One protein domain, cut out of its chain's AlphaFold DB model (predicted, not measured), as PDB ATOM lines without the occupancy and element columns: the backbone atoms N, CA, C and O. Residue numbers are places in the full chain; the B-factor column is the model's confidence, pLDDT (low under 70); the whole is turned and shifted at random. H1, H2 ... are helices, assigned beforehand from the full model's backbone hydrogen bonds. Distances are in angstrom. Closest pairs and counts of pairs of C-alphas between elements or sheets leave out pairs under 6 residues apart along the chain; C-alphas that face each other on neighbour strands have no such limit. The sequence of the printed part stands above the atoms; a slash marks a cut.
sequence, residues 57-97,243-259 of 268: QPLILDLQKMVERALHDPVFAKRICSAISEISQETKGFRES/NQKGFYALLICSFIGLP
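This is residues 57 to 97 and 243 to 259 of the 268 residues of an uncharacterized protein of Fasciola hepatica (UniProt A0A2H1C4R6). What does one see first? H1 and H2 meet near their ends in a V, and H4 lies over one side of the V's opening, loosely placed. Residues 89 to 97, of which 92 to 97 belong to H3, stick out at the other end of H2. What is it made of? The 58 printed residues are all helix in class, with four named helices in the order H1, H2, H3, H4, and no named strand. How dense is it? It is only just compact, close to loose, with a radius of gyration of the C-alphas of 12.1 A and spans of 37 by 25 by 22 A.

Where is the longest helix? H2 is residues 74 to 90, 24.3 A long, from C-alpha 74 at (60.414, -29.196, 15.874). Where are the others? H1 is residues 57 to 72, 23.4 A, beginning at (52.367, -34.376, 40.100). H3 is residues 92 to 97, 8.6 A, and H4 is residues 244 to 256, 19.0 A, ending at (43.723, -28.901, 32.962).

How does H2 meet H1? They touch only at the corner, H1 with residues 69 to 71 alone and H2 with 76 to 80 alone; the closest C-alphas, of Ala 70 and Ala 77, are 4.4 A apart. They run opposite ways at a steep tilt of 50 degrees. Where is H4? H2 and H4 are near each other, with 10 pairs of C-alphas within 10 A. H1 and H4 are close but not clearly touching, the closest C-alphas, of Val 67 and Tyr 248, 7.7 A apart, at a shallow tilt of 28 degrees, opposite ways. What of H3 and the backbones? H2 and H3 meet only through their link, and H3 is apart from H1 and H4. In H1, H2, H3 and H4 every O i to N i+4 pair is within hydrogen-bond range.

How far does it reach? The two C-alphas farthest apart, of His 72 and Ser 97, are 37.4 A apart. Is the printed part cut? Residues 98 to 242 are not printed, and C-alphas 97 and 243 are 31.5 A apart across the cut; the links H1 to H2 and H2 to H3 are tight. Where is confidence low? Residues 243 to 259 have pLDDT under 70, against a mean of 79.7 for the printed part of this model.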
ATOM      1  N   GLN A  57      50.914 -34.575  40.176       82.56
ATOM      2  CA  GLN A  57      52.367 -34.376  40.100       82.56
ATOM      3  C   GLN A  57      53.063 -35.173  38.980       82.56
ATOM      4  O   GLN A  57      53.865 -34.568  38.264       82.56
ATOM      5  N   PRO A  58      52.750 -36.465  38.752       87.44
ATOM      6  CA  PRO A  58      53.318 -37.208  37.626       87.44
ATOM      7  C   PRO A  58      52.982 -36.575  36.270       87.44
ATOM      8  O   PRO A  58      53.860 -36.429  35.424       87.44
ATOM      9  N   LEU A  59      51.739 -36.112  36.093       84.06
ATOM     10  CA  LEU A  59      51.289 -35.474  34.851       84.06
ATOM     11  C   LEU A  59      52.033 -34.164  34.581       84.06
ATOM     12  O   LEU A  59      52.422 -33.903  33.445       84.06
ATOM     13  N   ILE A  60      52.263 -33.349  35.615       86.44
ATOM     14  CA  ILE A  60      53.042 -32.110  35.483       86.44
ATOM     15  C   ILE A  60      54.466 -32.426  35.018       86.44
ATOM     16  O   ILE A  60      54.963 -31.777  34.098       86.44
ATOM     17  N   LEU A  61      55.111 -33.427  35.622       90.44
ATOM     18  CA  LEU A  61      56.472 -33.818  35.258       90.44
ATOM     19  C   LEU A  61      56.549 -34.326  33.810       90.44
ATOM     20  O   LEU A  61      57.473 -33.975  33.076       90.44
ATOM     21  N   ASP A  62      55.577 -35.123  33.375       91.75
ATOM     22  CA  ASP A  62      55.543 -35.638  32.006       91.75
ATOM     23  C   ASP A  62      55.273 -34.531  30.980       91.75
ATOM     24  O   ASP A  62      55.906 -34.501  29.921       91.75
ATOM     25  N   LEU A  63      54.414 -33.561  31.312       89.31
ATOM     26  CA  LEU A  63      54.215 -32.363  30.496       89.31
ATOM     27  C   LEU A  63      55.497 -31.530  30.391       89.31
ATOM     28  O   LEU A  63      55.829 -31.072  29.300       89.31
ATOM     29  N   GLN A  64      56.255 -31.372  31.481       90.38
ATOM     30  CA  GLN A  64      57.543 -30.669  31.454       90.38
ATOM     31  C   GLN A  64      58.542 -31.357  30.519       90.38
ATOM     32  O   GLN A  64      59.103 -30.697  29.644       90.38
ATOM     33  N   LYS A  65      58.695 -32.682  30.623       93.69
ATOM     34  CA  LYS A  65      59.559 -33.466  29.722       93.69
ATOM     35  C   LYS A  65      59.122 -33.355  28.263       93.69
ATOM     36  O   LYS A  65      59.953 -33.275  27.360       93.69
ATOM     37  N   MET A  66      57.813 -33.346  28.016       93.31
ATOM     38  CA  MET A  66      57.255 -33.177  26.676       93.31
ATOM     39  C   MET A  66      57.583 -31.794  26.104       93.31
ATOM     40  O   MET A  66      57.991 -31.697  24.948       93.31
ATOM     41  N   VAL A  67      57.444 -30.736  26.908       91.56
ATOM     42  CA  VAL A  67      57.780 -29.360  26.511       91.56
ATOM     43  C   VAL A  67      59.276 -29.216  26.243       91.56
ATOM     44  O   VAL A  67      59.653 -28.642  25.224       91.56
ATOM     45  N   GLU A  68      60.128 -29.771  27.105       94.38
ATOM     46  CA  GLU A  68      61.582 -29.765  26.925       94.38
ATOM     47  C   GLU A  68      61.977 -30.459  25.615       94.38
ATOM     48  O   GLU A  68      62.706 -29.898  24.797       94.38
ATOM     49  N   ARG A  69      61.398 -31.631  25.331       95.44
ATOM     50  CA  ARG A  69      61.633 -32.334  24.066       95.44
ATOM     51  C   ARG A  69      61.118 -31.555  22.853       95.44
ATOM     52  O   ARG A  69      61.799 -31.502  21.834       95.44
ATOM     53  N   ALA A  70      59.945 -30.932  22.953       94.25
ATOM     54  CA  ALA A  70      59.374 -30.109  21.885       94.25
ATOM     55  C   ALA A  70      60.195 -28.844  21.599       94.25
ATOM     56  O   ALA A  70      60.153 -28.327  20.484       94.25
ATOM     57  N   LEU A  71      60.958 -28.349  22.576       93.19
ATOM     58  CA  LEU A  71      61.862 -27.223  22.374       93.19
ATOM     59  C   LEU A  71      63.049 -27.597  21.474       93.19
ATOM     60  O   LEU A  71      63.502 -26.769  20.686       93.19
ATOM     61  N   HIS A  72      63.533 -28.835  21.580       96.25
ATOM     62  CA  HIS A  72      64.695 -29.318  20.833       96.25
ATOM     63  C   HIS A  72      64.336 -30.028  19.519       96.25
ATOM     64  O   HIS A  72      65.149 -30.037  18.597       96.25
ATOM     65  N   ASP A  73      63.130 -30.592  19.404       97.12
ATOM     66  CA  ASP A  73      62.661 -31.306  18.214       97.12
ATOM     67  C   ASP A  73      61.403 -30.633  17.616       97.12
ATOM     68  O   ASP A  73      60.285 -30.820  18.118       97.12
ATOM     69  N   PRO A  74      61.541 -29.878  16.507       91.25
ATOM     70  CA  PRO A  74      60.414 -29.196  15.874       91.25
ATOM     71  C   PRO A  74      59.407 -30.159  15.226       91.25
ATOM     72  O   PRO A  74      58.226 -29.823  15.101       91.25
ATOM     73  N   VAL A  75      59.830 -31.363  14.824       97.12
ATOM     74  CA  VAL A  75      58.925 -32.385  14.275       97.12
ATOM     75  C   VAL A  75      58.052 -32.938  15.394       97.12
ATOM     76  O   VAL A  75      56.837 -33.068  15.217       97.12
ATOM     77  N   PHE A  76      58.641 -33.204  16.559       95.88
ATOM     78  CA  PHE A  76      57.899 -33.589  17.756       95.88
ATOM     79  C   PHE A  76      56.917 -32.493  18.179       95.88
ATOM     80  O   PHE A  76      55.733 -32.778  18.356       95.88
ATOM     81  N   ALA A  77      57.358 -31.233  18.231       93.12
ATOM     82  CA  ALA A  77      56.488 -30.096  18.533       93.12
ATOM     83  C   ALA A  77      55.271 -30.031  17.599       93.12
ATOM     84  O   ALA A  77      54.139 -29.891  18.064       93.12
ATOM     85  N   LYS A  78      55.479 -30.200  16.285       94.19
ATOM     86  CA  LYS A  78      54.395 -30.214  15.293       94.19
ATOM     87  C   LYS A  78      53.393 -31.341  15.551       94.19
ATOM     88  O   LYS A  78      52.190 -31.109  15.448       94.19
ATOM     89  N   ARG A  79      53.867 -32.541  15.904       95.81
ATOM     90  CA  ARG A  79      52.998 -33.686  16.233       95.81
ATOM     91  C   ARG A  79      52.161 -33.417  17.478       95.81
ATOM     92  O   ARG A  79      50.957 -33.638  17.438       95.81
ATOM     93  N   ILE A  80      52.773 -32.885  18.536       94.31
ATOM     94  CA  ILE A  80      52.073 -32.524  19.775       94.31
ATOM     95  C   ILE A  80      51.000 -31.465  19.502       94.31
ATOM     96  O   ILE A  80      49.849 -31.655  19.882       94.31
ATOM     97  N   CYS A  81      51.330 -30.396  18.772       89.88
ATOM     98  CA  CYS A  81      50.352 -29.373  18.398       89.88
ATOM     99  C   CYS A  81      49.197 -29.939  17.556       89.88
ATOM    100  O   CYS A  81      48.049 -29.555  17.766       89.88
ATOM    101  N   SER A  82      49.484 -30.858  16.629       93.12
ATOM    102  CA  SER A  82      48.458 -31.520  15.814       93.12
ATOM    103  C   SER A  82      47.518 -32.371  16.666       93.12
ATOM    104  O   SER A  82      46.307 -32.195  16.576       93.12
ATOM    105  N   ALA A  83      48.065 -33.238  17.523       93.44
ATOM    106  CA  ALA A  83      47.279 -34.102  18.404       93.44
ATOM    107  C   ALA A  83      46.389 -33.283  19.347       93.44
ATOM    108  O   ALA A  83      45.219 -33.578  19.552       93.44
ATOM    109  N   ILE A  84      46.929 -32.192  19.878       89.56
ATOM    110  CA  ILE A  84      46.196 -31.269  20.736       89.56
ATOM    111  C   ILE A  84      45.056 -30.577  19.990       89.56
ATOM    112  O   ILE A  84      43.966 -30.429  20.539       89.56
ATOM    113  N   SER A  85      45.295 -30.150  18.748       87.12
ATOM    114  CA  SER A  85      44.251 -29.557  17.914       87.12
ATOM    115  C   SER A  85      43.135 -30.559  17.625       87.12
ATOM    116  O   SER A  85      41.969 -30.180  17.647       87.12
ATOM    117  N   GLU A  86      43.480 -31.819  17.368       91.69
ATOM    118  CA  GLU A  86      42.525 -32.901  17.125       91.69
ATOM    119  C   GLU A  86      41.656 -33.159  18.360       91.69
ATOM    120  O   GLU A  86      40.434 -33.033  18.282       91.69
ATOM    121  N   ILE A  87      42.277 -33.356  19.528       88.56
ATOM    122  CA  ILE A  87      41.564 -33.535  20.801       88.56
ATOM    123  C   ILE A  87      40.698 -32.311  21.119       88.56
ATOM    124  O   ILE A  87      39.575 -32.442  21.606       88.56
ATOM    125  N   SER A  88      41.181 -31.098  20.838       86.44
ATOM    126  CA  SER A  88      40.409 -29.872  21.064       86.44
ATOM    127  C   SER A  88      39.135 -29.820  20.219       86.44
ATOM    128  O   SER A  88      38.131 -29.285  20.690       86.44
ATOM    129  N   GLN A  89      39.169 -30.325  18.984       87.69
ATOM    130  CA  GLN A  89      37.988 -30.393  18.123       87.69
ATOM    131  C   GLN A  89      37.056 -31.529  18.547       87.69
ATOM    132  O   GLN A  89      35.848 -31.322  18.628       87.69
ATOM    133  N   GLU A  90      37.604 -32.694  18.889       92.06
ATOM    134  CA  GLU A  90      36.831 -33.848  19.359       92.06
ATOM    135  C   GLU A  90      36.073 -33.536  20.659       92.06
ATOM    136  O   GLU A  90      34.890 -33.840  20.802       92.06
ATOM    137  N   THR A  91      36.721 -32.837  21.591       87.69
ATOM    138  CA  THR A  91      36.137 -32.467  22.893       87.69
ATOM    139  C   THR A  91      35.279 -31.203  22.853       87.69
ATOM    140  O   THR A  91      34.723 -30.805  23.881       87.69
ATOM    141  N   LYS A  92      35.128 -30.562  21.687       88.44
ATOM    142  CA  LYS A  92      34.404 -29.294  21.541       88.44
ATOM    143  C   LYS A  92      32.966 -29.380  22.052       88.44
ATOM    144  O   LYS A  92      32.587 -28.575  22.895       88.44
ATOM    145  N   GLY A  93      32.195 -30.377  21.614       86.75
ATOM    146  CA  GLY A  93      30.788 -30.516  22.016       86.75
ATOM    147  C   GLY A  93      30.612 -30.731  23.524       86.75
ATOM    148  O   GLY A  93      29.693 -30.185  24.129       86.75
ATOM    149  N   PHE A  94      31.533 -31.469  24.151       85.38
ATOM    150  CA  PHE A  94      31.545 -31.662  25.603       85.38
ATOM    151  C   PHE A  94      31.895 -30.372  26.355       85.38
ATOM    152  O   PHE A  94      31.280 -30.029  27.361       85.38
ATOM    153  N   ARG A  95      32.870 -29.609  25.863       87.88
ATOM    154  CA  ARG A  95      33.211 -28.316  26.457       87.88
ATOM    155  C   ARG A  95      32.080 -27.299  26.309       87.88
ATOM    156  O   ARG A  95      31.787 -26.581  27.261       87.88
ATOM    157  N   GLU A  96      31.430 -27.263  25.148       87.38
ATOM    158  CA  GLU A  96      30.272 -26.406  24.883       87.38
ATOM    159  C   GLU A  96      29.082 -26.767  25.776       87.38
ATOM    160  O   GLU A  96      28.445 -25.863  26.316       87.38
ATOM    161  N   SER A  97      28.824 -28.058  26.022       85.38
ATOM    162  CA  SER A  97      27.763 -28.482  26.946       85.38
ATOM    163  C   SER A  97      28.044 -28.089  28.402       85.38
ATOM    164  O   SER A  97      27.107 -27.845  29.160       85.38
ATOM    165  N   ASN A 243      55.448 -16.126  21.021       41.88
ATOM    166  CA  ASN A 243      56.496 -16.497  21.945       41.88
ATOM    167  C   ASN A 243      56.152 -17.934  22.348       41.88
ATOM    168  O   ASN A 243      55.186 -18.147  23.078       41.88
ATOM    169  N   GLN A 244      56.856 -18.910  21.768       44.72
ATOM    170  CA  GLN A 244      56.549 -20.348  21.800       44.72
ATOM    171  C   GLN A 244      56.150 -20.837  23.205       44.72
ATOM    172  O   GLN A 244      55.215 -21.616  23.356       44.72
ATOM    173  N   LYS A 245      56.771 -20.271  24.244       40.62
ATOM    174  CA  LYS A 245      56.498 -20.540  25.664       40.62
ATOM    175  C   LYS A 245      55.080 -20.160  26.124       40.62
ATOM    176  O   LYS A 245      54.463 -20.906  26.874       40.62
ATOM    177  N   GLY A 246      54.535 -19.036  25.653       42.50
ATOM    178  CA  GLY A 246      53.202 -18.558  26.045       42.50
ATOM    179  C   GLY A 246      52.060 -19.396  25.468       42.50
ATOM    180  O   GLY A 246      51.023 -19.553  26.107       42.50
ATOM    181  N   PHE A 247      52.268 -19.989  24.289       53.19
ATOM    182  CA  PHE A 247      51.285 -20.870  23.661       53.19
ATOM    183  C   PHE A 247      51.161 -22.200  24.410       53.19
ATOM    184  O   PHE A 247      50.047 -22.614  24.715       53.19
ATOM    185  N   TYR A 248      52.281 -22.823  24.798       50.00
ATOM    186  CA  TYR A 248      52.255 -24.060  25.588       50.00
ATOM    187  C   TYR A 248      51.613 -23.862  26.967       50.00
ATOM    188  O   TYR A 248      50.831 -24.708  27.391       50.00
ATOM    189  N   ALA A 249      51.858 -22.728  27.628       55.81
ATOM    190  CA  ALA A 249      51.242 -22.414  28.919       55.81
ATOM    191  C   ALA A 249      49.709 -22.287  28.828       55.81
ATOM    192  O   ALA A 249      48.985 -22.889  29.616       55.81
ATOM    193  N   LEU A 250      49.205 -21.555  27.828       55.62
ATOM    194  CA  LEU A 250      47.764 -21.408  27.570       55.62
ATOM    195  C   LEU A 250      47.085 -22.744  27.271       55.62
ATOM    196  O   LEU A 250      45.933 -22.972  27.641       55.62
ATOM    197  N   LEU A 251      47.812 -23.622  26.599       58.34
ATOM    198  CA  LEU A 251      47.296 -24.869  26.083       58.34
ATOM    199  C   LEU A 251      47.265 -25.956  27.167       58.34
ATOM    200  O   LEU A 251      46.245 -26.620  27.331       58.34
ATOM    201  N   ILE A 252      48.305 -26.037  28.000       63.72
ATOM    202  CA  ILE A 252      48.319 -26.856  29.221       63.72
ATOM    203  C   ILE A 252      47.183 -26.432  30.159       63.72
ATOM    204  O   ILE A 252      46.455 -27.267  30.690       63.72
ATOM    205  N   CYS A 253      46.968 -25.132  30.323       61.91
ATOM    206  CA  CYS A 253      45.931 -24.644  31.221       61.91
ATOM    207  C   CYS A 253      44.513 -24.821  30.703       61.91
ATOM    208  O   CYS A 253      43.611 -25.103  31.488       61.91
ATOM    209  N   SER A 254      44.329 -24.738  29.385       56.94
ATOM    210  CA  SER A 254      43.054 -25.073  28.751       56.94
ATOM    211  C   SER A 254      42.712 -26.556  28.922       56.94
ATOM    212  O   SER A 254      41.549 -26.885  29.119       56.94
ATOM    213  N   PHE A 255      43.717 -27.441  28.909       56.72
ATOM    214  CA  PHE A 255      43.525 -28.878  29.118       56.72
ATOM    215  C   PHE A 255      43.242 -29.257  30.573       56.72
ATOM    216  O   PHE A 255      42.436 -30.146  30.825       56.72
ATOM    217  N   ILE A 256      43.882 -28.588  31.532       61.88
ATOM    218  CA  ILE A 256      43.723 -28.901  32.962       61.88
ATOM    219  C   ILE A 256      42.544 -28.113  33.575       61.88
ATOM    220  O   ILE A 256      42.173 -28.328  34.726       61.88
ATOM    221  N   GLY A 257      41.930 -27.192  32.822       49.03
ATOM    222  CA  GLY A 257      40.903 -26.284  33.346       49.03
ATOM    223  C   GLY A 257      41.451 -25.316  34.400       49.03
ATOM    224  O   GLY A 257      40.696 -24.782  35.212       49.03
ATOM    225  N   LEU A 258      42.771 -25.104  34.417       56.16
ATOM    226  CA  LEU A 258      43.415 -24.198  35.358       56.16
ATOM    227  C   LEU A 258      43.207 -22.749  34.898       56.16
ATOM    228  O   LEU A 258      43.399 -22.441  33.716       56.16
ATOM    229  N   PRO A 259      42.849 -21.832  35.812       49.78
ATOM    230  CA  PRO A 259      42.710 -20.426  35.472       49.78
ATOM    231  C   PRO A 259      44.041 -19.882  34.943       49.78
ATOM    232  O   PRO A 259      45.103 -20.163  35.492       49.78
TER     233      PRO A 259